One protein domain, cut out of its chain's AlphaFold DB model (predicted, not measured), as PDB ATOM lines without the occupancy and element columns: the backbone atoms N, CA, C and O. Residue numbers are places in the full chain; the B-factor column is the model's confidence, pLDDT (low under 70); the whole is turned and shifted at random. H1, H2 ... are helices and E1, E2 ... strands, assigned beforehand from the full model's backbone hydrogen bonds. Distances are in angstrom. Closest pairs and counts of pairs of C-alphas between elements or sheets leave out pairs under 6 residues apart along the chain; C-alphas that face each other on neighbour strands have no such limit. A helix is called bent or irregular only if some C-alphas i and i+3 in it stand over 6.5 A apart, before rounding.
ATOM      1  N   CYS A 274     155.714 225.853 204.922       55.66
ATOM      2  CA  CYS A 274     156.398 225.792 203.636       55.66
ATOM      3  C   CYS A 274     157.509 224.744 203.724       55.66
ATOM      4  O   CYS A 274     158.469 224.907 204.482       55.66
ATOM      5  N   GLU A 275     157.376 223.667 202.964       61.81
ATOM      6  CA  GLU A 275     158.405 222.652 202.804       61.81
ATOM      7  C   GLU A 275     159.087 222.834 201.451       61.81
ATOM      8  O   GLU A 275     158.459 222.790 200.394       61.81
ATOM      9  N   PHE A 276     160.395 223.062 201.499       57.38
ATOM     10  CA  PHE A 276     161.216 223.207 200.309       57.38
ATOM     11  C   PHE A 276     161.609 221.819 199.815       57.38
ATOM     12  O   PHE A 276     162.354 221.095 200.478       57.38
ATOM     13  N   THR A 277     161.114 221.453 198.639       57.22
ATOM     14  CA  THR A 277     161.603 220.287 197.898       57.22
ATOM     15  C   THR A 277     162.696 220.721 196.915       57.22
ATOM     16  O   THR A 277     162.982 221.908 196.787       57.22
ATOM     17  N   ARG A 278     163.357 219.780 196.220       57.31
ATOM     18  CA  ARG A 278     164.495 220.045 195.301       57.31
ATOM     19  C   ARG A 278     164.170 220.946 194.085       57.31
ATOM     20  O   ARG A 278     165.017 221.074 193.205       57.31
ATOM     21  N   GLY A 279     162.995 221.567 194.037       56.84
ATOM     22  CA  GLY A 279     162.563 222.455 192.959       56.84
ATOM     23  C   GLY A 279     161.336 223.307 193.288       56.84
ATOM     24  O   GLY A 279     161.213 224.372 192.698       56.84
ATOM     25  N   ASP A 280     160.497 222.903 194.256       55.03
ATOM     26  CA  ASP A 280     159.232 223.587 194.557       55.03
ATOM     27  C   ASP A 280     158.997 223.845 196.051       55.03
ATOM     28  O   ASP A 280     159.452 223.099 196.930       55.03
ATOM     29  N   VAL A 281     158.236 224.908 196.322       57.00
ATOM     30  CA  VAL A 281     157.727 225.266 197.649       57.00
ATOM     31  C   VAL A 281     156.353 224.632 197.830       57.00
ATOM     32  O   VAL A 281     155.366 225.079 197.247       57.00
ATOM     33  N   LEU A 282     156.282 223.597 198.663       61.56
ATOM     34  CA  LEU A 282     155.021 222.978 199.054       61.56
ATOM     35  C   LEU A 282     154.460 223.702 200.273       61.56
ATOM     36  O   LEU A 282     155.107 223.761 201.316       61.56
ATOM     37  N   VAL A 283     153.240 224.221 200.165       57.97
ATOM     38  CA  VAL A 283     152.532 224.838 201.292       57.97
ATOM     39  C   VAL A 283     151.595 223.796 201.888       57.97
ATOM     40  O   VAL A 283     150.567 223.480 201.301       57.97
ATOM     41  N   ARG A 284     151.950 223.240 203.048       65.62
ATOM     42  CA  ARG A 284     151.127 222.255 203.762       65.62
ATOM     43  C   ARG A 284     150.378 222.914 204.902       65.62
ATOM     44  O   ARG A 284     150.981 223.637 205.687       65.62
ATOM     45  N   PHE A 285     149.097 222.613 205.060       63.28
ATOM     46  CA  PHE A 285     148.398 222.955 206.290       63.28
ATOM     47  C   PHE A 285     148.816 222.009 207.420       63.28
ATOM     48  O   PHE A 285     148.837 220.794 207.240       63.28
ATOM     49  N   LYS A 286     149.142 222.553 208.591       65.06
ATOM     50  CA  LYS A 286     149.515 221.778 209.773       65.06
ATOM     51  C   LYS A 286     148.763 222.288 210.988       65.06
ATOM     52  O   LYS A 286     149.042 223.382 211.469       65.06
ATOM     53  N   GLU A 287     147.869 221.466 211.524       68.44
ATOM     54  CA  GLU A 287     147.149 221.774 212.760       68.44
ATOM     55  C   GLU A 287     148.131 222.008 213.932       68.44
ATOM     56  O   GLU A 287     149.156 221.330 214.060       68.44
ATOM     57  N   HIS A 288     147.857 223.009 214.772       59.56
ATOM     58  CA  HIS A 288     148.697 223.382 215.916       59.56
ATOM     59  C   HIS A 288     148.658 222.326 217.029       59.56
ATOM     60  O   HIS A 288     149.620 222.184 217.786       59.56
ATOM     61  N   GLY A 289     147.551 221.587 217.122       63.41
ATOM     62  CA  GLY A 289     147.386 220.444 218.011       63.41
ATOM     63  C   GLY A 289     147.530 219.116 217.263       63.41
ATOM     64  O   GLY A 289     147.309 219.061 216.055       63.41
ATOM     65  N   PRO A 290     147.882 218.021 217.958       61.44
ATOM     66  CA  PRO A 290     147.746 216.697 217.377       61.44
ATOM     67  C   PRO A 290     146.266 216.451 217.078       61.44
ATOM     68  O   PRO A 290     145.433 216.496 217.987       61.44
ATOM     69  N   VAL A 291     145.954 216.184 215.809       66.56
ATOM     70  CA  VAL A 291     144.633 215.706 215.396       66.56
ATOM     71  C   VAL A 291     144.291 214.501 216.264       66.56
ATOM     72  O   VAL A 291     145.134 213.615 216.454       66.56
ATOM     73  N   LYS A 292     143.088 214.484 216.844       68.19
ATOM     74  CA  LYS A 292     142.654 213.385 217.709       68.19
ATOM     75  C   LYS A 292     142.834 212.076 216.943       68.19
ATOM     76  O   LYS A 292     142.240 211.899 215.881       68.19
ATOM     77  N   ALA A 293     143.677 211.190 217.474       62.25
ATOM     78  CA  ALA A 293     143.954 209.917 216.831       62.25
ATOM     79  C   ALA A 293     142.632 209.181 216.600       62.25
ATOM     80  O   ALA A 293     141.803 209.065 217.512       62.25
ATOM     81  N   TRP A 294     142.438 208.715 215.370       66.31
ATOM     82  CA  TRP A 294     141.328 207.833 215.060       66.31
ATOM     83  C   TRP A 294     141.436 206.589 215.954       66.31
ATOM     84  O   TRP A 294     142.546 206.080 216.117       66.31
ATOM     85  N   PRO A 295     140.339 206.093 216.555       67.62
ATOM     86  CA  PRO A 295     140.399 204.911 217.409       67.62
ATOM     87  C   PRO A 295     141.022 203.730 216.648       67.62
ATOM     88  O   PRO A 295     140.435 203.205 215.700       67.62
ATOM     89  N   GLU A 296     142.224 203.332 217.075       59.03
ATOM     90  CA  GLU A 296     143.147 202.433 216.358       59.03
ATOM     91  C   GLU A 296     142.536 201.070 216.005       59.03
ATOM     92  O   GLU A 296     142.963 200.418 215.060       59.03
ATOM     93  N   ASN A 297     141.487 200.652 216.713       60.28
ATOM     94  CA  ASN A 297     140.943 199.305 216.584       60.28
ATOM     95  C   ASN A 297     140.134 199.058 215.300       60.28
ATOM     96  O   ASN A 297     139.886 197.899 214.993       60.28
ATOM     97  N   ASN A 298     139.730 200.099 214.556       62.38
ATOM     98  CA  ASN A 298     138.895 199.962 213.349       62.38
ATOM     99  C   ASN A 298     139.301 200.901 212.193       62.38
ATOM    100  O   ASN A 298     138.563 201.022 211.214       62.38
ATOM    101  N   ALA A 299     140.427 201.612 212.304       62.28
ATOM    102  CA  ALA A 299     140.874 202.510 211.244       62.28
ATOM    103  C   ALA A 299     141.342 201.706 210.027       62.28
ATOM    104  O   ALA A 299     142.085 200.735 210.167       62.28
ATOM    105  N   SER A 300     140.990 202.149 208.821       73.56
ATOM    106  CA  SER A 300     141.706 201.671 207.642       73.56
ATOM    107  C   SER A 300     143.184 202.075 207.707       73.56
ATOM    108  O   SER A 300     143.531 203.166 208.179       73.56
ATOM    109  N   ALA A 301     144.057 201.220 207.168       78.00
ATOM    110  CA  ALA A 301     145.464 201.535 206.936       78.00
ATOM    111  C   ALA A 301     145.636 202.844 206.141       78.00
ATOM    112  O   ALA A 301     146.573 203.602 206.392       78.00
ATOM    113  N   VAL A 302     144.694 203.159 205.243       75.19
ATOM    114  CA  VAL A 302     144.699 204.395 204.449       75.19
ATOM    115  C   VAL A 302     144.507 205.623 205.339       75.19
ATOM    116  O   VAL A 302     145.323 206.539 205.293       75.19
ATOM    117  N   LEU A 303     143.499 205.627 206.219       78.00
ATOM    118  CA  LEU A 303     143.265 206.740 207.151       78.00
ATOM    119  C   LEU A 303     144.420 206.909 208.139       78.00
ATOM    120  O   LEU A 303     144.810 208.036 208.447       78.00
ATOM    121  N   SER A 304     145.012 205.800 208.581       78.44
ATOM    122  CA  SER A 304     146.205 205.818 209.434       78.44
ATOM    123  C   SER A 304     147.391 206.467 208.714       78.44
ATOM    124  O   SER A 304     148.069 207.322 209.282       78.44
ATOM    125  N   THR A 305     147.588 206.139 207.434       76.06
ATOM    126  CA  THR A 305     148.649 206.720 206.598       76.06
ATOM    127  C   THR A 305     148.421 208.213 206.359       76.06
ATOM    128  O   THR A 305     149.336 209.009 206.542       76.06
ATOM    129  N   ILE A 306     147.199 208.632 206.016       77.25
ATOM    130  CA  ILE A 306     146.873 210.051 205.788       77.25
ATOM    131  C   ILE A 306     147.042 210.863 207.085       77.25
ATOM    132  O   ILE A 306     147.592 211.967 207.066       77.25
ATOM    133  N   THR A 307     146.629 210.299 208.225       78.06
ATOM    134  CA  THR A 307     146.830 210.916 209.545       78.06
ATOM    135  C   THR A 307     148.320 211.061 209.859       78.06
ATOM    136  O   THR A 307     148.749 212.127 210.299       78.06
ATOM    137  N   ALA A 308     149.132 210.037 209.569       75.50
ATOM    138  CA  ALA A 308     150.586 210.089 209.735       75.50
ATOM    139  C   ALA A 308     151.236 211.174 208.857       75.50
ATOM    140  O   ALA A 308     152.122 211.885 209.328       75.50
ATOM    141  N   LYS A 309     150.731 211.372 207.630       72.50
ATOM    142  CA  LYS A 309     151.143 212.458 206.722       72.50
ATOM    143  C   LYS A 309     150.656 213.853 207.150       72.50
ATOM    144  O   LYS A 309     151.043 214.840 206.533       72.50
ATOM    145  N   ARG A 310     149.833 213.958 208.206       73.25
ATOM    146  CA  ARG A 310     149.259 215.215 208.735       73.25
ATOM    147  C   ARG A 310     148.435 215.997 207.708       73.25
ATOM    148  O   ARG A 310     148.425 217.222 207.722       73.25
ATOM    149  N   LEU A 311     147.744 215.277 206.829       72.38
ATOM    150  CA  LEU A 311     146.923 215.862 205.764       72.38
ATOM    151  C   LEU A 311     145.457 216.073 206.181       72.38
ATOM    152  O   LEU A 311     144.681 216.654 205.430       72.38
ATOM    153  N   LEU A 312     145.075 215.601 207.372       78.25
ATOM    154  CA  LEU A 312     143.738 215.782 207.937       78.25
ATOM    155  C   LEU A 312     143.723 216.914 208.955       78.25
ATOM    156  O   LEU A 312     144.685 217.111 209.694       78.25
ATOM    157  N   ILE A 313     142.579 217.587 209.020       78.81
ATOM    158  CA  ILE A 313     142.240 218.543 210.073       78.81
ATOM    159  C   ILE A 313     141.113 217.976 210.940       78.81
ATOM    160  O   ILE A 313     140.326 217.154 210.460       78.81
ATOM    161  N   SER A 314     140.995 218.429 212.189       80.00
ATOM    162  CA  SER A 314     139.949 217.976 213.121       80.00
ATOM    163  C   SER A 314     138.529 217.977 212.514       80.00
ATOM    164  O   SER A 314     137.873 216.937 212.582       80.00
ATOM    165  N   PRO A 315     138.070 219.039 211.812       81.31
ATOM    166  CA  PRO A 315     136.782 219.021 211.108       81.31
ATOM    167  C   PRO A 315     136.617 217.857 210.117       81.31
ATOM    168  O   PRO A 315     135.564 217.226 210.053       81.31
ATOM    169  N   THR A 316     137.660 217.545 209.347       83.94
ATOM    170  CA  THR A 316     137.633 216.434 208.387       83.94
ATOM    171  C   THR A 316     137.493 215.097 209.104       83.94
ATOM    172  O   THR A 316     136.737 214.237 208.656       83.94
ATOM    173  N   VAL A 317     138.186 214.926 210.233       84.25
ATOM    174  CA  VAL A 317     138.098 213.711 211.054       84.25
ATOM    175  C   VAL A 317     136.695 213.524 211.624       84.25
ATOM    176  O   VAL A 317     136.169 212.415 211.552       84.25
ATOM    177  N   ASP A 318     136.063 214.590 212.113       84.38
ATOM    178  CA  ASP A 318     134.704 214.525 212.657       84.38
ATOM    179  C   ASP A 318     133.680 214.096 211.586       84.38
ATOM    180  O   ASP A 318     132.840 213.227 211.836       84.38
ATOM    181  N   ILE A 319     133.781 214.640 210.364       86.56
ATOM    182  CA  ILE A 319     132.925 214.236 209.233       86.56
ATOM    183  C   ILE A 319     133.189 212.776 208.856       86.56
ATOM    184  O   ILE A 319     132.248 211.994 208.709       86.56
ATOM    185  N   LEU A 320     134.462 212.394 208.723       88.44
ATOM    186  CA  LEU A 320     134.860 211.024 208.403       88.44
ATOM    187  C   LEU A 320     134.336 210.031 209.439       88.44
ATOM    188  O   LEU A 320     133.861 208.963 209.055       88.44
ATOM    189  N   GLN A 321     134.387 210.370 210.730       86.62
ATOM    190  CA  GLN A 321     133.860 209.524 211.798       86.62
ATOM    191  C   GLN A 321     132.352 209.332 211.637       86.62
ATOM    192  O   GLN A 321     131.877 208.197 211.667       86.62
ATOM    193  N   GLY A 322     131.620 210.414 211.362       87.12
ATOM    194  CA  GLY A 322     130.197 210.342 211.044       87.12
ATOM    195  C   GLY A 322     129.907 209.430 209.847       87.12
ATOM    196  O   GLY A 322     129.041 208.560 209.943       87.12
ATOM    197  N   ILE A 323     130.651 209.569 208.744       89.44
ATOM    198  CA  ILE A 323     130.517 208.713 207.552       89.44
ATOM    199  C   ILE A 323     130.779 207.247 207.910       89.44
ATOM    200  O   ILE A 323     129.978 206.371 207.583       89.44
ATOM    201  N   PHE A 324     131.887 206.971 208.598       88.19
ATOM    202  CA  PHE A 324     132.308 205.619 208.949       88.19
ATOM    203  C   PHE A 324     131.289 204.905 209.841       88.19
ATOM    204  O   PHE A 324     130.977 203.733 209.607       88.19
ATOM    205  N   GLU A 325     130.737 205.604 210.835       87.12
ATOM    206  CA  GLU A 325     129.682 205.076 211.701       87.12
ATOM    207  C   GLU A 325     128.447 204.671 210.883       87.12
ATOM    208  O   GLU A 325     127.920 203.574 211.076       87.12
ATOM    209  N   HIS A 326     128.027 205.484 209.909       88.06
ATOM    210  CA  HIS A 326     126.869 205.173 209.063       88.06
ATOM    211  C   HIS A 326     127.138 204.008 208.101       88.06
ATOM    212  O   HIS A 326     126.320 203.089 208.019       88.06
ATOM    213  N   VAL A 327     128.300 203.988 207.441       87.19
ATOM    214  CA  VAL A 327     128.713 202.883 206.555       87.19
ATOM    215  C   VAL A 327     128.784 201.556 207.320       87.19
ATOM    216  O   VAL A 327     128.375 200.514 206.811       87.19
ATOM    217  N   SER A 328     129.248 201.585 208.572       84.06
ATOM    218  CA  SER A 328     129.355 200.391 209.421       84.06
ATOM    219  C   SER A 328     127.995 199.855 209.897       84.06
ATOM    220  O   SER A 328     127.864 198.666 210.196       84.06
ATOM    221  N   LEU A 329     126.970 200.712 209.980       81.06
ATOM    222  CA  LEU A 329     125.619 200.358 210.440       81.06
ATOM    223  C   LEU A 329     124.698 199.854 209.317       81.06
ATOM    224  O   LEU A 329     123.721 199.147 209.580       81.06
ATOM    225  N   GLU A 330     125.013 200.179 208.069       71.06
ATOM    226  CA  GLU A 330     124.199 199.908 206.884       71.06
ATOM    227  C   GLU A 330     123.799 198.436 206.633       71.06
ATOM    228  O   GLU A 330     122.654 198.213 206.217       71.06
ATOM    229  N   PRO A 331     124.609 197.402 206.973       59.97
ATOM    230  CA  PRO A 331     124.194 196.002 206.834       59.97
ATOM    231  C   PRO A 331     122.904 195.654 207.595       59.97
ATOM    232  O   PRO A 331     122.270 194.634 207.314       59.97
ATOM    233  N   ARG A 332     122.511 196.477 208.577       54.88
ATOM    234  CA  ARG A 332     121.315 196.268 209.403       54.88
ATOM    235  C   ARG A 332     120.062 196.928 208.828       54.88
ATOM    236  O   ARG A 332     118.982 196.376 209.006       54.88
ATOM    237  N   TYR A 333     120.196 198.045 208.113       54.81
ATOM    238  CA  TYR A 333     119.059 198.846 207.639       54.81
ATOM    239  C   TYR A 333     118.469 198.352 206.314       54.81
ATOM    240  O   TYR A 333     117.248 198.306 206.169       54.81
ATOM    241  N   MET A 334     119.306 197.895 205.376       54.69
ATOM    242  CA  MET A 334     118.824 197.295 204.119       54.69
ATOM    243  C   MET A 334     118.013 196.012 204.367       54.69
ATOM    244  O   MET A 334     117.084 195.700 203.624       54.69
ATOM    245  N   ARG A 335     118.306 195.289 205.458       48.25
ATOM    246  CA  ARG A 335     117.584 194.068 205.843       48.25
ATOM    247  C   ARG A 335     116.194 194.350 206.429       48.25
ATOM    248  O   ARG A 335     115.316 193.506 206.295       48.25
ATOM    249  N   PRO A 359     120.525 215.557 210.422       57.38
ATOM    250  CA  PRO A 359     121.844 215.171 209.900       57.38
ATOM    251  C   PRO A 359     121.897 213.713 209.415       57.38
ATOM    252  O   PRO A 359     122.669 213.381 208.519       57.38
ATOM    253  N   MET A 360     121.011 212.856 209.936       60.53
ATOM    254  CA  MET A 360     120.812 211.495 209.437       60.53
ATOM    255  C   MET A 360     120.414 211.476 207.950       60.53
ATOM    256  O   MET A 360     120.979 210.722 207.169       60.53
ATOM    257  N   THR A 361     119.474 212.327 207.534       74.81
ATOM    258  CA  THR A 361     118.936 212.354 206.164       74.81
ATOM    259  C   THR A 361     119.983 212.803 205.142       74.81
ATOM    260  O   THR A 361     119.998 212.318 204.013       74.81
ATOM    261  N   GLU A 362     120.875 213.705 205.542       79.19
ATOM    262  CA  GLU A 362     121.965 214.194 204.701       79.19
ATOM    263  C   GLU A 362     123.028 213.119 204.469       79.19
ATOM    264  O   GLU A 362     123.367 212.833 203.322       79.19
ATOM    265  N   MET A 363     123.480 212.459 205.539       85.06
ATOM    266  CA  MET A 363     124.479 211.399 205.435       85.06
ATOM    267  C   MET A 363     123.974 210.219 204.594       85.06
ATOM    268  O   MET A 363     124.687 209.737 203.717       85.06
ATOM    269  N   PHE A 364     122.714 209.804 204.777       84.88
ATOM    270  CA  PHE A 364     122.101 208.772 203.932       84.88
ATOM    271  C   PHE A 364     122.067 209.167 202.455       84.88
ATOM    272  O   PHE A 364     122.344 208.340 201.588       84.88
ATOM    273  N   ARG A 365     121.757 210.432 202.150       84.62
ATOM    274  CA  ARG A 365     121.749 210.926 200.771       84.62
ATOM    275  C   ARG A 365     123.147 210.913 200.154       84.62
ATOM    276  O   ARG A 365     123.283 210.533 198.994       84.62
ATOM    277  N   VAL A 366     124.165 211.315 200.915       88.62
ATOM    278  CA  VAL A 366     125.568 211.255 200.484       88.62
ATOM    279  C   VAL A 366     125.961 209.816 200.163       88.62
ATOM    280  O   VAL A 366     126.437 209.561 199.060       88.62
ATOM    281  N   LEU A 367     125.685 208.873 201.066       89.12
ATOM    282  CA  LEU A 367     125.998 207.457 200.854       89.12
ATOM    283  C   LEU A 367     125.268 206.879 199.636       89.12
ATOM    284  O   LEU A 367     125.897 206.266 198.778       89.12
ATOM    285  N   HIS A 368     123.980 207.183 199.477       87.19
ATOM    286  CA  HIS A 368     123.216 206.762 198.305       87.19
ATOM    287  C   HIS A 368     123.819 207.280 196.988       87.19
ATOM    288  O   HIS A 368     123.861 206.549 196.004       87.19
ATOM    289  N   LEU A 369     124.298 208.530 196.947       87.00
ATOM    290  CA  LEU A 369     124.996 209.061 195.771       87.00
ATOM    291  C   LEU A 369     126.331 208.352 195.531       87.00
ATOM    292  O   LEU A 369     126.670 208.083 194.381       87.00
ATOM    293  N   THR A 370     127.070 208.014 196.590       89.19
ATOM    294  CA  THR A 370     128.322 207.258 196.437       89.19
ATOM    295  C   THR A 370     128.109 205.852 195.895       89.19
ATOM    296  O   THR A 370     128.939 205.369 195.129       89.19
ATOM    297  N   ASP A 371     126.980 205.222 196.221       88.75
ATOM    298  CA  ASP A 371     126.656 203.864 195.778       88.75
ATOM    299  C   ASP A 371     126.234 203.792 194.304       88.75
ATOM    300  O   ASP A 371     126.202 202.708 193.723       88.75
ATOM    301  N   GLN A 372     125.955 204.937 193.668       86.94
ATOM    302  CA  GLN A 372     125.735 205.006 192.217       86.94
ATOM    303  C   GLN A 372     127.027 204.786 191.425       86.94
ATOM    304  O   GLN A 372     126.980 204.444 190.244       86.94
ATOM    305  N   VAL A 373     128.184 204.970 192.066       89.00
ATOM    306  CA  VAL A 373     129.493 204.780 191.449       89.00
ATOM    307  C   VAL A 373     130.009 203.376 191.750       89.00
ATOM    308  O   VAL A 373     129.796 202.819 192.824       89.00
ATOM    309  N   LYS A 374     130.746 202.778 190.810       89.00
ATOM    310  CA  LYS A 374     131.389 201.477 191.023       89.00
ATOM    311  C   LYS A 374     132.527 201.587 192.048       89.00
ATOM    312  O   LYS A 374     133.677 201.881 191.712       89.00
ATOM    313  N   LEU A 375     132.203 201.307 193.305       88.62
ATOM    314  CA  LEU A 375     133.143 201.321 194.423       88.62
ATOM    315  C   LEU A 375     134.187 200.198 194.294       88.62
ATOM    316  O   LEU A 375     133.897 199.102 193.815       88.62
ATOM    317  N   LYS A 376     135.426 200.479 194.724       89.00
ATOM    318  CA  LYS A 376     136.567 199.540 194.620       89.00
ATOM    319  C   LYS A 376     137.002 199.002 195.979       89.00
ATOM    320  O   LYS A 376     137.356 197.835 196.090       89.00
ATOM    321  N   THR A 377     136.994 199.857 196.995       91.50
ATOM    322  CA  THR A 377     137.399 199.546 198.369       91.50
ATOM    323  C   THR A 377     136.513 200.317 199.348       91.50
ATOM    324  O   THR A 377     135.852 201.284 198.958       91.50
ATOM    325  N   LEU A 378     136.510 199.908 200.620       89.88
ATOM    326  CA  LEU A 378     135.841 200.656 201.690       89.88
ATOM    327  C   LEU A 378     136.402 202.082 201.802       89.88
ATOM    328  O   LEU A 378     135.638 203.033 201.916       89.88
ATOM    329  N   ASP A 379     137.719 202.236 201.673       90.00
ATOM    330  CA  ASP A 379     138.381 203.545 201.711       90.00
ATOM    331  C   ASP A 379     137.946 204.440 200.562       90.00
ATOM    332  O   ASP A 379     137.664 205.616 200.771       90.00
ATOM    333  N   HIS A 380     137.823 203.870 199.358       92.31
ATOM    334  CA  HIS A 380     137.302 204.599 198.208       92.31
ATOM    335  C   HIS A 380     135.889 205.111 198.502       92.31
ATOM    336  O   HIS A 380     135.612 206.279 198.253       92.31
ATOM    337  N   ARG A 381     135.023 204.280 199.096       92.44
ATOM    338  CA  ARG A 381     133.666 204.685 199.487       92.44
ATOM    339  C   ARG A 381     133.673 205.808 200.522       92.44
ATOM    340  O   ARG A 381     132.953 206.781 200.348       92.44
ATOM    341  N   ILE A 382     134.489 205.693 201.569       92.12
ATOM    342  CA  ILE A 382     134.561 206.688 202.651       92.12
ATOM    343  C   ILE A 382     135.076 208.032 202.127       92.12
ATOM    344  O   ILE A 382     134.473 209.065 202.407       92.12
ATOM    345  N   ILE A 383     136.162 208.033 201.348       92.75
ATOM    346  CA  ILE A 383     136.724 209.269 200.791       92.75
ATOM    347  C   ILE A 383     135.796 209.868 199.732       92.75
ATOM    348  O   ILE A 383     135.590 211.077 199.730       92.75
ATOM    349  N   LEU A 384     135.164 209.051 198.883       93.75
ATOM    350  CA  LEU A 384     134.154 209.544 197.947       93.75
ATOM    351  C   LEU A 384     132.964 210.153 198.692       93.75
ATOM    352  O   LEU A 384     132.490 211.215 198.306       93.75
ATOM    353  N   ALA A 385     132.514 209.538 199.788       92.31
ATOM    354  CA  ALA A 385     131.439 210.078 200.613       92.31
ATOM    355  C   ALA A 385     131.845 211.398 201.260       92.31
ATOM    356  O   ALA A 385     131.040 212.319 201.287       92.31
ATOM    357  N   LEU A 386     133.096 211.537 201.703       92.00
ATOM    358  CA  LEU A 386     133.626 212.804 202.201       92.00
ATOM    359  C   LEU A 386     133.629 213.879 201.109       92.00
ATOM    360  O   LEU A 386     133.167 214.990 201.350       92.00
ATOM    361  N   LEU A 387     134.113 213.560 199.907       91.69
ATOM    362  CA  LEU A 387     134.133 214.503 198.788       91.69
ATOM    363  C   LEU A 387     132.719 214.892 198.359       91.69
ATOM    364  O   LEU A 387     132.435 216.071 198.186       91.69
ATOM    365  N   VAL A 388     131.804 213.929 198.243       90.12
ATOM    366  CA  VAL A 388     130.394 214.207 197.951       90.12
ATOM    367  C   VAL A 388     129.776 215.022 199.081       90.12
ATOM    368  O   VAL A 388     129.063 215.969 198.793       90.12
ATOM    369  N   TYR A 389     130.067 214.727 200.348       87.88
ATOM    370  CA  TYR A 389     129.597 215.521 201.481       87.88
ATOM    371  C   TYR A 389     130.061 216.972 201.331       87.88
ATOM    372  O   TYR A 389     129.238 217.866 201.210       87.88
ATOM    373  N   ILE A 390     131.367 217.203 201.222       86.00
ATOM    374  CA  ILE A 390     131.962 218.538 201.127       86.00
ATOM    375  C   ILE A 390     131.460 219.312 199.903       86.00
ATOM    376  O   ILE A 390     131.071 220.474 200.015       86.00
ATOM    377  N   PHE A 391     131.466 218.679 198.732       81.56
ATOM    378  CA  PHE A 391     131.161 219.359 197.481       81.56
ATOM    379  C   PHE A 391     129.666 219.397 197.163       81.56
ATOM    380  O   PHE A 391     129.266 220.228 196.362       81.56
ATOM    381  N   ASN A 392     128.814 218.578 197.786       73.56
ATOM    382  CA  ASN A 392     127.374 218.511 197.495       73.56
ATOM    383  C   ASN A 392     126.477 218.966 198.657       73.56
ATOM    384  O   ASN A 392     125.267 218.734 198.613       73.56
ATOM    385  N   LEU A 393     127.023 219.582 199.712       56.44
ATOM    386  CA  LEU A 393     126.279 219.603 200.969       56.44
ATOM    387  C   LEU A 393     124.970 220.399 200.937       56.44
ATOM    388  O   LEU A 393     124.012 219.989 201.583       56.44
ATOM    389  N   HIS A 394     124.845 221.494 200.177       51.78
ATOM    390  CA  HIS A 394     123.771 222.438 200.512       51.78
ATOM    391  C   HIS A 394     122.903 223.055 199.428       51.78
ATOM    392  O   HIS A 394     121.858 223.583 199.800       51.78
ATOM    393  N   ASN A 395     123.214 222.961 198.131       48.12
ATOM    394  CA  ASN A 395     122.501 223.837 197.195       48.12
ATOM    395  C   ASN A 395     121.810 223.224 195.983       48.12
ATOM    396  O   ASN A 395     120.969 223.924 195.430       48.12
ATOM    397  N   GLN A 396     122.035 221.974 195.559       57.41
ATOM    398  CA  GLN A 396     121.368 221.511 194.328       57.41
ATOM    399  C   GLN A 396     121.033 220.009 194.317       57.41
ATOM    400  O   GLN A 396     121.816 219.200 193.826       57.41
ATOM    401  N   PRO A 397     119.817 219.616 194.749       51.06
ATOM    402  CA  PRO A 397     119.249 218.289 194.481       51.06
ATOM    403  C   PRO A 397     119.236 217.889 192.998       51.06
ATOM    404  O   PRO A 397     119.121 216.705 192.702       51.06
ATOM    405  N   GLY A 398     119.376 218.867 192.091       53.09
ATOM    406  CA  GLY A 398     119.401 218.688 190.639       53.09
ATOM    407  C   GLY A 398     120.777 218.766 189.956       53.09
ATOM    408  O   GLY A 398     120.859 218.437 188.778       53.09
ATOM    409  N   SER A 420     130.754 213.194 184.311       86.00
ATOM    410  CA  SER A 420     129.970 213.563 185.482       86.00
ATOM    411  C   SER A 420     130.907 214.009 186.602       86.00
ATOM    412  O   SER A 420     131.974 213.427 186.803       86.00
ATOM    413  N   TYR A 421     130.486 214.992 187.398       86.50
ATOM    414  CA  TYR A 421     131.212 215.372 188.610       86.50
ATOM    415  C   TYR A 421     131.430 214.184 189.553       86.50
ATOM    416  O   TYR A 421     132.465 214.121 190.209       86.50
ATOM    417  N   LEU A 422     130.501 213.218 189.603       88.75
ATOM    418  CA  LEU A 422     130.685 212.008 190.413       88.75
ATOM    419  C   LEU A 422     131.840 211.138 189.912       88.75
ATOM    420  O   LEU A 422     132.554 210.569 190.733       88.75
ATOM    421  N   ASP A 423     132.062 211.071 188.598       90.31
ATOM    422  CA  ASP A 423     133.169 210.302 188.028       90.31
ATOM    423  C   ASP A 423     134.510 210.962 188.362       90.31
ATOM    424  O   ASP A 423     135.451 210.282 188.768       90.31
ATOM    425  N   ILE A 424     134.575 212.294 188.266       91.31
ATOM    426  CA  ILE A 424     135.774 213.056 188.637       91.31
ATOM    427  C   ILE A 424     136.062 212.891 190.134       91.31
ATOM    428  O   ILE A 424     137.178 212.535 190.508       91.31
ATOM    429  N   LEU A 425     135.058 213.069 191.000       92.75
ATOM    430  CA  LEU A 425     135.218 212.870 192.444       92.75
ATOM    431  C   LEU A 425     135.596 211.425 192.792       92.75
ATOM    432  O   LEU A 425     136.368 211.211 193.724       92.75
ATOM    433  N   SER A 426     135.098 210.433 192.052       94.12
ATOM    434  CA  SER A 426     135.505 209.036 192.222       94.12
ATOM    435  C   SER A 426     136.963 208.801 191.843       94.12
ATOM    436  O   SER A 426     137.676 208.116 192.578       94.12
ATOM    437  N   ASP A 427     137.423 209.367 190.728       93.38
ATOM    438  CA  ASP A 427     138.824 209.283 190.312       93.38
ATOM    439  C   ASP A 427     139.738 209.947 191.358       93.38
ATOM    440  O   ASP A 427     140.738 209.358 191.773       93.38
ATOM    441  N   VAL A 428     139.348 211.125 191.853       93.00
ATOM    442  CA  VAL A 428     140.053 211.844 192.924       93.00
ATOM    443  C   VAL A 428     140.058 211.037 194.222       93.00
ATOM    444  O   VAL A 428     141.101 210.901 194.855       93.00
ATOM    445  N   ALA A 429     138.931 210.453 194.634       93.62
ATOM    446  CA  ALA A 429     138.875 209.630 195.841       93.62
ATOM    447  C   ALA A 429     139.802 208.408 195.738       93.62
ATOM    448  O   ALA A 429     140.469 208.033 196.705       93.62
ATOM    449  N   LEU A 430     139.892 207.789 194.559       92.81
ATOM    450  CA  LEU A 430     140.844 206.707 194.305       92.81
ATOM    451  C   LEU A 430     142.298 207.168 194.365       92.81
ATOM    452  O   LEU A 430     143.148 206.415 194.834       92.81
ATOM    453  N   GLU A 431     142.580 208.378 193.897       91.62
ATOM    454  CA  GLU A 431     143.900 208.988 194.007       91.62
ATOM    455  C   GLU A 431     144.262 209.247 195.477       91.62
ATOM    456  O   GLU A 431     145.288 208.778 195.957       91.62
ATOM    457  N   MET A 432     143.369 209.884 196.236       90.00
ATOM    458  CA  MET A 432     143.588 210.230 197.645       90.00
ATOM    459  C   MET A 432     143.703 209.008 198.568       90.00
ATOM    460  O   MET A 432     144.315 209.095 199.632       90.00
ATOM    461  N   THR A 433     143.143 207.861 198.173       90.25
ATOM    462  CA  THR A 433     143.292 206.594 198.913       90.25
ATOM    463  C   THR A 433     144.605 205.866 198.623       90.25
ATOM    464  O   THR A 433     144.932 204.901 199.315       90.25
ATOM    465  N   ARG A 434     145.374 206.313 197.622       88.44
ATOM    466  CA  ARG A 434     146.629 205.694 197.184       88.44
ATOM    467  C   ARG A 434     147.782 206.682 197.361       88.44
ATOM    468  O   ARG A 434     148.138 207.364 196.404       88.44
ATOM    469  N   PRO A 435     148.386 206.758 198.559       78.75
ATOM    470  CA  PRO A 435     149.522 207.641 198.775       78.75
ATOM    471  C   PRO A 435     150.651 207.299 197.795       78.75
ATOM    472  O   PRO A 435     151.035 206.139 197.653       78.75
ATOM    473  N   SER A 436     151.208 208.325 197.160       82.19
ATOM    474  CA  SER A 436     152.273 208.241 196.150       82.19
ATOM    475  C   SER A 436     153.515 207.531 196.693       82.19
ATOM    476  O   SER A 436     154.208 206.809 195.978       82.19
ATOM    477  N   HIS A 437     153.774 207.717 197.989       83.19
ATOM    478  CA  HIS A 437     154.847 207.075 198.739       83.19
ATOM    479  C   HIS A 437     154.276 206.550 200.065       83.19
ATOM    480  O   HIS A 437     154.118 207.341 200.998       83.19
ATOM    481  N   PRO A 438     153.882 205.263 200.147       79.94
ATOM    482  CA  PRO A 438     153.334 204.681 201.374       79.94
ATOM    483  C   PRO A 438     154.411 204.429 202.441       79.94
ATOM    484  O   PRO A 438     154.127 204.554 203.625       79.94
ATOM    485  N   GLU A 439     155.644 204.132 202.022       83.19
ATOM    486  CA  GLU A 439     156.768 203.814 202.921       83.19
ATOM    487  C   GLU A 439     157.424 205.053 203.551       83.19
ATOM    488  O   GLU A 439     158.163 204.940 204.525       83.19
ATOM    489  N   ASP A 440     157.178 206.236 202.985       81.50
ATOM    490  CA  ASP A 440     157.782 207.495 203.420       81.50
ATOM    491  C   ASP A 440     156.677 208.530 203.697       81.50
ATOM    492  O   ASP A 440     156.132 209.123 202.755       81.50
ATOM    493  N   PRO A 441     156.298 208.739 204.973       74.75
ATOM    494  CA  PRO A 441     155.244 209.679 205.336       74.75
ATOM    495  C   PRO A 441     155.636 211.138 205.073       74.75
ATOM    496  O   PRO A 441     154.752 211.971 204.876       74.75
ATOM    497  N   ASP A 442     156.930 211.457 205.019       77.38
ATOM    498  CA  ASP A 442     157.394 212.828 204.799       77.38
ATOM    499  C   ASP A 442     157.344 213.210 203.314       77.38
ATOM    500  O   ASP A 442     157.264 214.395 202.966       77.38
ATOM    501  N   ARG A 443     157.315 212.216 202.420       80.81
ATOM    502  CA  ARG A 443     157.245 212.419 200.975       80.81
ATOM    503  C   ARG A 443     155.793 212.490 200.493       80.81
ATOM    504  O   ARG A 443     155.064 211.494 200.458       80.81
ATOM    505  N   VAL A 444     155.388 213.686 200.068       80.44
ATOM    506  CA  VAL A 444     154.087 213.950 199.430       80.44
ATOM    507  C   VAL A 444     154.286 214.691 198.112       80.44
ATOM    508  O   VAL A 444     155.283 215.396 197.940       80.44
ATOM    509  N   THR A 445     153.335 214.553 197.197       84.88
ATOM    510  CA  THR A 445     153.320 215.317 195.943       84.88
ATOM    511  C   THR A 445     152.582 216.649 196.105       84.88
ATOM    512  O   THR A 445     151.773 216.817 197.021       84.88
ATOM    513  N   GLU A 446     152.832 217.609 195.208       81.44
ATOM    514  CA  GLU A 446     152.069 218.869 195.172       81.44
ATOM    515  C   GLU A 446     150.574 218.604 194.995       81.44
ATOM    516  O   GLU A 446     149.755 219.155 195.723       81.44
ATOM    517  N   ARG A 447     150.227 217.672 194.104       87.44
ATOM    518  CA  ARG A 447     148.845 217.266 193.863       87.44
ATOM    519  C   ARG A 447     148.172 216.703 195.113       87.44
ATOM    520  O   ARG A 447     147.064 217.122 195.429       87.44
ATOM    521  N   GLU A 448     148.842 215.826 195.863       85.25
ATOM    522  CA  GLU A 448     148.313 215.322 197.136       85.25
ATOM    523  C   GLU A 448     148.020 216.463 198.114       85.25
ATOM    524  O   GLU A 448     146.937 216.513 198.693       85.25
ATOM    525  N   VAL A 449     148.957 217.400 198.275       81.12
ATOM    526  CA  VAL A 449     148.786 218.544 199.181       81.12
ATOM    527  C   VAL A 449     147.629 219.422 198.727       81.12
ATOM    528  O   VAL A 449     146.758 219.732 199.534       81.12
ATOM    529  N   THR A 450     147.568 219.775 197.446       81.50
ATOM    530  CA  THR A 450     146.494 220.587 196.861       81.50
ATOM    531  C   THR A 450     145.124 219.944 197.099       81.50
ATOM    532  O   THR A 450     144.213 220.601 197.606       81.50
ATOM    533  N   LEU A 451     144.976 218.643 196.828       87.06
ATOM    534  CA  LEU A 451     143.717 217.917 197.026       87.06
ATOM    535  C   LEU A 451     143.313 217.831 198.505       87.06
ATOM    536  O   LEU A 451     142.157 218.074 198.849       87.06
ATOM    537  N   TRP A 452     144.251 217.530 199.404       85.69
ATOM    538  CA  TRP A 452     143.952 217.485 200.837       85.69
ATOM    539  C   TRP A 452     143.660 218.860 201.423       85.69
ATOM    540  O   TRP A 452     142.806 218.981 202.299       85.69
ATOM    541  N   THR A 453     144.288 219.914 200.906       78.56
ATOM    542  CA  THR A 453     144.000 221.273 201.367       78.56
ATOM    543  C   THR A 453     142.630 221.754 200.865       78.56
ATOM    544  O   THR A 453     141.928 222.449 201.600       78.56
ATOM    545  N   MET A 454     142.168 221.300 199.690       80.94
ATOM    546  CA  MET A 454     140.765 221.463 199.271       80.94
ATOM    547  C   MET A 454     139.795 220.772 200.220       80.94
ATOM    548  O   MET A 454     138.807 221.366 200.651       80.94
ATOM    549  N   VAL A 455     140.087 219.518 200.572       85.12
ATOM    550  CA  VAL A 455     139.274 218.762 201.527       85.12
ATOM    551  C   VAL A 455     139.244 219.453 202.885       85.12
ATOM    552  O   VAL A 455     138.180 219.527 203.495       85.12
ATOM    553  N   ALA A 456     140.365 220.008 203.342       78.69
ATOM    554  CA  ALA A 456     140.431 220.786 204.572       78.69
ATOM    555  C   ALA A 456     139.520 222.026 204.502       78.69
ATOM    556  O   ALA A 456     138.658 222.180 205.367       78.69
ATOM    557  N   ILE A 457     139.627 222.853 203.450       74.62
ATOM    558  CA  ILE A 457     138.743 224.020 203.243       74.62
ATOM    559  C   ILE A 457     137.279 223.600 203.280       74.62
ATOM    560  O   ILE A 457     136.478 224.155 204.034       74.62
ATOM    561  N   GLY A 458     136.921 222.616 202.465       78.00
ATOM    562  CA  GLY A 458     135.537 222.207 202.327       78.00
ATOM    563  C   GLY A 458     134.979 221.529 203.586       78.00
ATOM    564  O   GLY A 458     133.814 221.725 203.927       78.00
ATOM    565  N   SER A 459     135.818 220.814 204.341       81.12
ATOM    566  CA  SER A 459     135.446 220.278 205.656       81.12
ATOM    567  C   SER A 459     135.181 221.400 206.652       81.12
ATOM    568  O   SER A 459     134.162 221.375 207.331       81.12
ATOM    569  N   SER A 460     136.057 222.408 206.726       74.62
ATOM    570  CA  SER A 460     135.860 223.577 207.592       74.62
ATOM    571  C   SER A 460     134.579 224.338 207.243       74.62
ATOM    572  O   SER A 460     133.819 224.699 208.142       74.62
ATOM    573  N   ALA A 461     134.292 224.502 205.949       71.75
ATOM    574  CA  ALA A 461     133.074 225.138 205.455       71.75
ATOM    575  C   ALA A 461     131.793 224.419 205.916       71.75
ATOM    576  O   ALA A 461     130.802 225.071 206.242       71.75
ATOM    577  N   ALA A 462     131.810 223.084 206.009       75.62
ATOM    578  CA  ALA A 462     130.647 222.298 206.423       75.62
ATOM    579  C   ALA A 462     130.206 222.551 207.880       75.62
ATOM    580  O   ALA A 462     129.034 222.360 208.219       75.62
ATOM    581  N   PHE A 463     131.108 223.027 208.745       73.44
ATOM    582  CA  PHE A 463     130.779 223.402 210.127       73.44
ATOM    583  C   PHE A 463     130.363 224.866 210.281       73.44
ATOM    584  O   PHE A 463     129.959 225.264 211.375       73.44
ATOM    585  N   SER A 464     130.429 225.668 209.213       68.81
ATOM    586  CA  SER A 464     130.010 227.064 209.273       68.81
ATOM    587  C   SER A 464     128.502 227.171 209.552       68.81
ATOM    588  O   SER A 464     127.708 226.433 208.952       68.81
ATOM    589  N   PRO A 465     128.057 228.109 210.411       66.88
ATOM    590  CA  PRO A 465     126.635 228.409 210.568       66.88
ATOM    591  C   PRO A 465     125.998 228.927 209.267       66.88
ATOM    592  O   PRO A 465     124.781 228.827 209.122       66.88
ATOM    593  N   TRP A 466     126.806 229.423 208.319       66.06
ATOM    594  CA  TRP A 466     126.369 229.961 207.023       66.06
ATOM    595  C   TRP A 466     126.616 229.013 205.851       66.06
ATOM    596  O   TRP A 466     126.582 229.400 204.686       66.06
ATOM    597  N   ARG A 467     126.844 227.730 206.136       66.88
ATOM    598  CA  ARG A 467     127.140 226.702 205.129       66.88
ATOM    599  C   ARG A 467     126.110 226.578 203.997       66.88
ATOM    600  O   ARG A 467     126.450 226.122 202.913       66.88
ATOM    601  N   LEU A 468     124.862 226.992 204.226       64.38
ATOM    602  CA  LEU A 468     123.808 227.018 203.202       64.38
ATOM    603  C   LEU A 468     123.959 228.197 202.226       64.38
ATOM    604  O   LEU A 468     123.455 228.149 201.106       64.38
ATOM    605  N   GLU A 469     124.634 229.263 202.650       60.56
ATOM    606  CA  GLU A 469     124.895 230.460 201.850       60.56
ATOM    607  C   GLU A 469     126.250 230.419 201.130       60.56
ATOM    608  O   GLU A 469     126.507 231.248 200.260       60.56
ATOM    609  N   ILE A 470     127.086 229.425 201.434       59.78
ATOM    610  CA  ILE A 470     128.362 229.182 200.762       59.78
ATOM    611  C   ILE A 470     128.129 228.828 199.278       59.78
ATOM    612  O   ILE A 470     127.391 227.876 198.980       59.78
ATOM    613  N   PRO A 471     128.757 229.557 198.328       58.69
ATOM    614  CA  PRO A 471     128.692 229.223 196.912       58.69
ATOM    615  C   PRO A 471     129.188 227.801 196.637       58.69
ATOM    616  O   PRO A 471     130.175 227.339 197.204       58.69
ATOM    617  N   PHE A 472     128.507 227.112 195.723       66.06
ATOM    618  CA  PHE A 472     128.871 225.759 195.317       66.06
ATOM    619  C   PHE A 472     130.246 225.741 194.627       66.06
ATOM    620  O   PHE A 472     130.450 226.375 193.589       66.06
ATOM    621  N   MET A 473     131.175 224.955 195.173       66.81
ATOM    622  CA  MET A 473     132.548 224.802 194.672       66.81
ATOM    623  C   MET A 473     132.666 223.818 193.492       66.81
ATOM    624  O   MET A 473     133.741 223.293 193.224       66.81
ATOM    625  N   GLY A 474     131.586 223.556 192.746       69.69
ATOM    626  CA  GLY A 474     131.606 222.572 191.654       69.69
ATOM    627  C   GLY A 474     132.580 222.887 190.522       69.69
ATOM    628  O   GLY A 474     133.138 221.974 189.928       69.69
ATOM    629  N   HIS A 475     132.848 224.169 190.269       72.12
ATOM    630  CA  HIS A 475     133.870 224.585 189.307       72.12
ATOM    631  C   HIS A 475     135.270 224.072 189.690       72.12
ATOM    632  O   HIS A 475     136.081 223.791 188.814       72.12
ATOM    633  N   MET A 476     135.537 223.880 190.987       76.44
ATOM    634  CA  MET A 476     136.797 223.313 191.466       76.44
ATOM    635  C   MET A 476     136.887 221.813 191.189       76.44
ATOM    636  O   MET A 476     137.985 221.324 190.967       76.44
ATOM    637  N   ILE A 477     135.758 221.091 191.139       83.50
ATOM    638  CA  ILE A 477     135.735 219.649 190.836       83.50
ATOM    639  C   ILE A 477     136.351 219.396 189.460       83.50
ATOM    640  O   ILE A 477     137.165 218.493 189.323       83.50
ATOM    641  N   VAL A 478     136.014 220.220 188.463       83.75
ATOM    642  CA  VAL A 478     136.587 220.112 187.109       83.75
ATOM    643  C   VAL A 478     138.105 220.265 187.148       83.75
ATOM    644  O   VAL A 478     138.821 219.467 186.561       83.75
ATOM    645  N   LEU A 479     138.599 221.239 187.913       82.75
ATOM    646  CA  LEU A 479     140.031 221.494 188.071       82.75
ATOM    647  C   LEU A 479     140.763 220.401 188.875       82.75
ATOM    648  O   LEU A 479     141.989 220.335 188.850       82.75
ATOM    649  N   MET A 480     140.038 219.542 189.602       87.25
ATOM    650  CA  MET A 480     140.621 218.376 190.274       87.25
ATOM    651  C   MET A 480     140.862 217.212 189.306       87.25
ATOM    652  O   MET A 480     141.559 216.261 189.671       87.25
ATOM    653  N   GLU A 481     140.325 217.261 188.083       88.50
ATOM    654  CA  GLU A 481     140.605 216.251 187.070       88.50
ATOM    655  C   GLU A 481     142.110 216.200 186.751       88.50
ATOM    656  O   GLU A 481     142.832 217.195 186.803       88.50
ATOM    657  N   ASN A 482     142.629 214.993 186.520       79.19
ATOM    658  CA  ASN A 482     144.042 214.800 186.224       79.19
ATOM    659  C   ASN A 482     144.298 214.969 184.721       79.19
ATOM    660  O   ASN A 482     143.814 214.164 183.920       79.19
ATOM    661  N   ASP A 483     145.123 215.953 184.361       77.06
ATOM    662  CA  ASP A 483     145.514 216.256 182.974       77.06
ATOM    663  C   ASP A 483     146.215 215.088 182.270       77.06
ATOM    664  O   ASP A 483     146.150 214.953 181.046       77.06
ATOM    665  N   GLY A 484     146.845 214.193 183.040       62.91
ATOM    666  CA  GLY A 484     147.659 213.097 182.515       62.91
ATOM    667  C   GLY A 484     146.902 212.071 181.665       62.91
ATOM    668  O   GLY A 484     147.534 211.312 180.937       62.91
ATOM    669  N   LYS A 485     145.560 212.042 181.698       54.97
ATOM    670  CA  LYS A 485     144.783 211.129 180.838       54.97
ATOM    671  C   LYS A 485     144.704 211.589 179.376       54.97
ATOM    672  O   LYS A 485     144.396 210.761 178.525       54.97
ATOM    673  N   ASN A 518     145.590 221.963 184.821       81.19
ATOM    674  CA  ASN A 518     144.497 222.038 185.788       81.19
ATOM    675  C   ASN A 518     145.047 222.072 187.211       81.19
ATOM    676  O   ASN A 518     144.523 222.809 188.039       81.19
ATOM    677  N   LEU A 519     146.141 221.351 187.488       79.06
ATOM    678  CA  LEU A 519     146.808 221.411 188.785       79.06
ATOM    679  C   LEU A 519     147.414 222.791 189.060       79.06
ATOM    680  O   LEU A 519     147.265 223.283 190.176       79.06
ATOM    681  N   ASP A 520     148.058 223.430 188.081       72.44
ATOM    682  CA  ASP A 520     148.598 224.788 188.230       72.44
ATOM    683  C   ASP A 520     147.478 225.781 188.483       72.44
ATOM    684  O   ASP A 520     147.578 226.615 189.375       72.44
ATOM    685  N   THR A 521     146.387 225.660 187.732       73.44
ATOM    686  CA  THR A 521     145.202 226.498 187.875       73.44
ATOM    687  C   THR A 521     144.585 226.288 189.253       73.44
ATOM    688  O   THR A 521     144.441 227.241 190.010       73.44
ATOM    689  N   LEU A 522     144.313 225.042 189.648       71.69
ATOM    690  CA  LEU A 522     143.790 224.669 190.962       71.69
ATOM    691  C   LEU A 522     144.678 225.193 192.087       71.69
ATOM    692  O   LEU A 522     144.186 225.784 193.042       71.69
ATOM    693  N   THR A 523     145.988 225.014 191.947       67.19
ATOM    694  CA  THR A 523     146.988 225.475 192.902       67.19
ATOM    695  C   THR A 523     147.079 226.994 192.909       67.19
ATOM    696  O   THR A 523     147.286 227.556 193.969       67.19
ATOM    697  N   GLN A 524     146.877 227.694 191.794       64.62
ATOM    698  CA  GLN A 524     146.790 229.156 191.745       64.62
ATOM    699  C   GLN A 524     145.505 229.676 192.377       64.62
ATOM    700  O   GLN A 524     145.576 230.648 193.118       64.62
ATOM    701  N   TYR A 525     144.359 229.028 192.153       64.50
ATOM    702  CA  TYR A 525     143.114 229.335 192.859       64.50
ATOM    703  C   TYR A 525     143.333 229.171 194.351       64.50
ATOM    704  O   TYR A 525     143.096 230.095 195.116       64.50
ATOM    705  N   LEU A 526     143.876 228.026 194.749       64.25
ATOM    706  CA  LEU A 526     144.226 227.720 196.121       64.25
ATOM    707  C   LEU A 526     145.246 228.682 196.711       64.25
ATOM    708  O   LEU A 526     145.028 229.177 197.797       64.25
ATOM    709  N   ARG A 527     146.331 229.001 196.011       55.59
ATOM    710  CA  ARG A 527     147.319 230.006 196.418       55.59
ATOM    711  C   ARG A 527     146.690 231.392 196.469       55.59
ATOM    712  O   ARG A 527     147.023 232.138 197.368       55.59
ATOM    713  N   GLY A 528     145.743 231.719 195.600       50.41
ATOM    714  CA  GLY A 528     144.863 232.871 195.767       50.41
ATOM    715  C   GLY A 528     144.139 232.766 197.106       50.41
ATOM    716  O   GLY A 528     144.301 233.614 197.960       50.41
ATOM    717  N   TYR A 529     143.461 231.659 197.372       49.66
ATOM    718  CA  TYR A 529     142.775 231.409 198.638       49.66
ATOM    719  C   TYR A 529     143.708 231.314 199.881       49.66
ATOM    720  O   TYR A 529     143.247 231.560 200.992       49.66
ATOM    721  N   TYR A 530     145.006 230.995 199.734       48.91
ATOM    722  CA  TYR A 530     145.971 230.709 200.817       48.91
ATOM    723  C   TYR A 530     147.021 231.812 201.054       48.91
ATOM    724  O   TYR A 530     147.442 232.026 202.189       48.91
ATOM    725  N   LEU A 531     147.500 232.491 200.007       41.72
ATOM    726  CA  LEU A 531     148.657 233.400 200.011       41.72
ATOM    727  C   LEU A 531     148.235 234.862 199.938       41.72
ATOM    728  O   LEU A 531     148.694 235.650 199.111       41.72
ATOM    729  N   TYR A 532     147.503 235.265 200.965       46.03
ATOM    730  CA  TYR A 532     147.547 236.631 201.460       46.03
ATOM    731  C   TYR A 532     148.897 236.972 202.105       46.03
ATOM    732  O   TYR A 532     148.947 237.387 203.265       46.03
ATOM    733  N   GLY A 533     150.011 236.860 201.368       37.16
ATOM    734  CA  GLY A 533     151.266 237.454 201.836       37.16
ATOM    735  C   GLY A 533     152.592 237.093 201.195       37.16
ATOM    736  O   GLY A 533     153.578 237.693 201.607       37.16
ATOM    737  N   ALA A 534     152.690 236.176 200.236       32.81
ATOM    738  CA  ALA A 534     153.999 235.931 199.645       32.81
ATOM    739  C   ALA A 534     153.916 235.728 198.135       32.81
ATOM    740  O   ALA A 534     153.522 234.678 197.635       32.81
ATOM    741  N   ASP A 535     154.334 236.775 197.423       37.56
ATOM    742  CA  ASP A 535     154.987 236.648 196.124       37.56
ATOM    743  C   ASP A 535     155.979 235.466 196.178       37.56
ATOM    744  O   ASP A 535     156.607 235.227 197.214       37.56
ATOM    745  N   LYS A 536     156.142 234.737 195.071       35.97
ATOM    746  CA  LYS A 536     157.198 233.733 194.883       35.97
ATOM    747  C   LYS A 536     158.554 234.231 195.414       35.97
ATOM    748  O   LYS A 536     159.231 233.500 196.125       35.97
ATOM    749  N   VAL A 537     158.873 235.514 195.215       42.34
ATOM    750  CA  VAL A 537     160.073 236.178 195.758       42.34
ATOM    751  C   VAL A 537     160.096 236.242 197.295       42.34
ATOM    752  O   VAL A 537     161.151 236.083 197.908       42.34
ATOM    753  N   HIS A 538     158.950 236.453 197.945       40.09
ATOM    754  CA  HIS A 538     158.830 236.444 199.408       40.09
ATOM    755  C   HIS A 538     158.884 235.021 199.978       40.09
ATOM    756  O   HIS A 538     159.537 234.810 201.004       40.09
ATOM    757  N   LEU A 539     158.291 234.033 199.301       38.19
ATOM    758  CA  LEU A 539     158.416 232.620 199.680       38.19
ATOM    759  C   LEU A 539     159.864 232.128 199.568       38.19
ATOM    760  O   LEU A 539     160.357 231.461 200.478       38.19
ATOM    761  N   ASP A 540     160.581 232.550 198.525       40.25
ATOM    762  CA  ASP A 540     162.004 232.252 198.321       40.25
ATOM    763  C   ASP A 540     162.916 232.944 199.356       40.25
ATOM    764  O   ASP A 540     164.074 232.559 199.540       40.25
ATOM    765  N   SER A 541     162.407 233.956 200.069       37.81
ATOM    766  CA  SER A 541     163.138 234.684 201.115       37.81
ATOM    767  C   SER A 541     162.995 234.083 202.522       37.81
ATOM    768  O   SER A 541     163.845 234.340 203.377       37.81
ATOM    769  N   LEU A 542     161.996 233.220 202.754       32.81
ATOM    770  CA  LEU A 542     161.750 232.548 204.041       32.81
ATOM    771  C   LEU A 542     162.949 231.751 204.604       32.81
ATOM    772  O   LEU A 542     163.118 231.744 205.826       32.81
ATOM    773  N   PRO A 543     163.840 231.128 203.802       36.19
ATOM    774  CA  PRO A 543     165.055 230.504 204.325       36.19
ATOM    775  C   PRO A 543     166.000 231.495 205.022       36.19
ATOM    776  O   PRO A 543     166.753 231.095 205.906       36.19
ATOM    777  N   ARG A 544     165.954 232.789 204.667       35.34
ATOM    778  CA  ARG A 544     166.786 233.837 205.288       35.34
ATOM    779  C   ARG A 544     166.279 234.271 206.662       35.34
ATOM    780  O   ARG A 544     167.037 234.873 207.406       35.34
ATOM    781  N   TRP A 545     165.033 233.948 207.005       29.97
ATOM    782  CA  TRP A 545     164.408 234.292 208.288       29.97
ATOM    783  C   TRP A 545     164.688 233.255 209.388       29.97
ATOM    784  O   TRP A 545     164.259 233.422 210.525       29.97
TER     785      TRP A 545
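AT A GLANCE: This is residues 274 to 335, 359 to 398, 420 to 485 and 518 to 545 of the 547 residues of an uncharacterized protein of Exophiala aquamarina CBS 119918 (UniProt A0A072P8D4). This is a body of crossed helices built round H4 and H6, with H2, H3, H5 and H8 packed on them at steep angles and H7 packed on H5 and H8. At one end a small hairpin, E1 and E2, packs through E2 on H6, and a thin tail with the short H9 and H10 reaches beyond it; at the other end H2 runs out to Arg 335. The printed part has 196 residues, in the order E1, E2, then H1 to H10; the two strands form one antiparallel sheet, E1 - E2, and the class is mostly helix. The whole is compact, with a radius of gyration of the C-alphas of 17.2 A, yet elongated in outline, 63 by 38 by 38 A.

HOW THE PARTS SIT: Start at E1, residues 274 to 276, and E2, residues 281 to 287, antiparallel strands in a hairpin; N 275 and O 282, 2.8 A apart, are within hydrogen-bond range. The closest C-alphas of E2 and H6, residues 446 to 462, are those of Arg 284 and Val 449, 6.3 A apart. Next look at H1, residues 301 to 308: it is close to but not clearly touching H4, residues 378 to 392, with the C-alphas of Val 302 and Asp 379 closest at 6.9 A. H4 and H6 are the hubs, touching four helices each; they touch each other at Ile 390 and Gly 458, 5.3 A between closest C-alphas, at a steep tilt of 59 degrees, the same way. H2, residues 314 to 335, touches H6 with its residues 315 to 319 alone, about perpendicular at 77 degrees, the closest C-alphas being those of Thr 316 and Ser 459, 5.2 A. H3, residues 359 to 371, touches H4 at Thr 370 and Ala 385, closest C-alphas 5.9 A, at a steep tilt of 61 degrees, opposite ways. H5, residues 421 to 432, touches H4 at Leu 384 and Ala 429, closest C-alphas 5.2 A, at a steep tilt of 49 degrees, opposite ways. H7, residues 474 to 479, touches H5, with the C-alphas of Tyr 421 and Ile 477 closest at 6.6 A. H8, residues 518 to 530, touches H6 at Thr 450 and Thr 523, closest C-alphas 6.3 A, at a steep tilt of 50 degrees. H9, residues 536 to 539, and H10, residues 542 to 545, meet only through their link and touch no helix. Every O i to N i+4 pair is within hydrogen-bond range in H1, H3, H4, H5, H6 and H8; H2 has 14 of 18, H7 has 0 of 2 but 2 of 3 O i to N i+3 pairs, and H9 and H10 are too short for an O i to N i+4 pair.

IN THESE COORDINATES: Find C-alpha 274 at (156.398, 225.792, 203.636), where E1 begins; E2 spans 18.8 A. H2 starts at C-alpha 314, (139.949, 217.976, 213.121), and is 33.5 A long; it is irregular, with C-alphas 328 and 331 7.3 A apart, and has a kink of 41 degrees near residue 329. H3 spans 18.7 A, H4 20.2 A, H5 16.2 A, H6 24.4 A and H8 17.4 A. H10 ends at C-alpha 545, (164.408, 234.292, 208.288).

THE WHOLE: The two C-alphas farthest apart are those of Arg 335 and Arg 544, 63.3 A. Three cuts leave out residues 336 to 358, 399 to 419 and 486 to 517, with gaps between C-alphas of 21.9 A, 12.8 A and 12.0 A. The links E2 to H1, H5 to H6 and H6 to H7 are long. The mean pLDDT of the printed part is 72.9; 75 residues are under 70, among them 274 to 299 and 523 to 545.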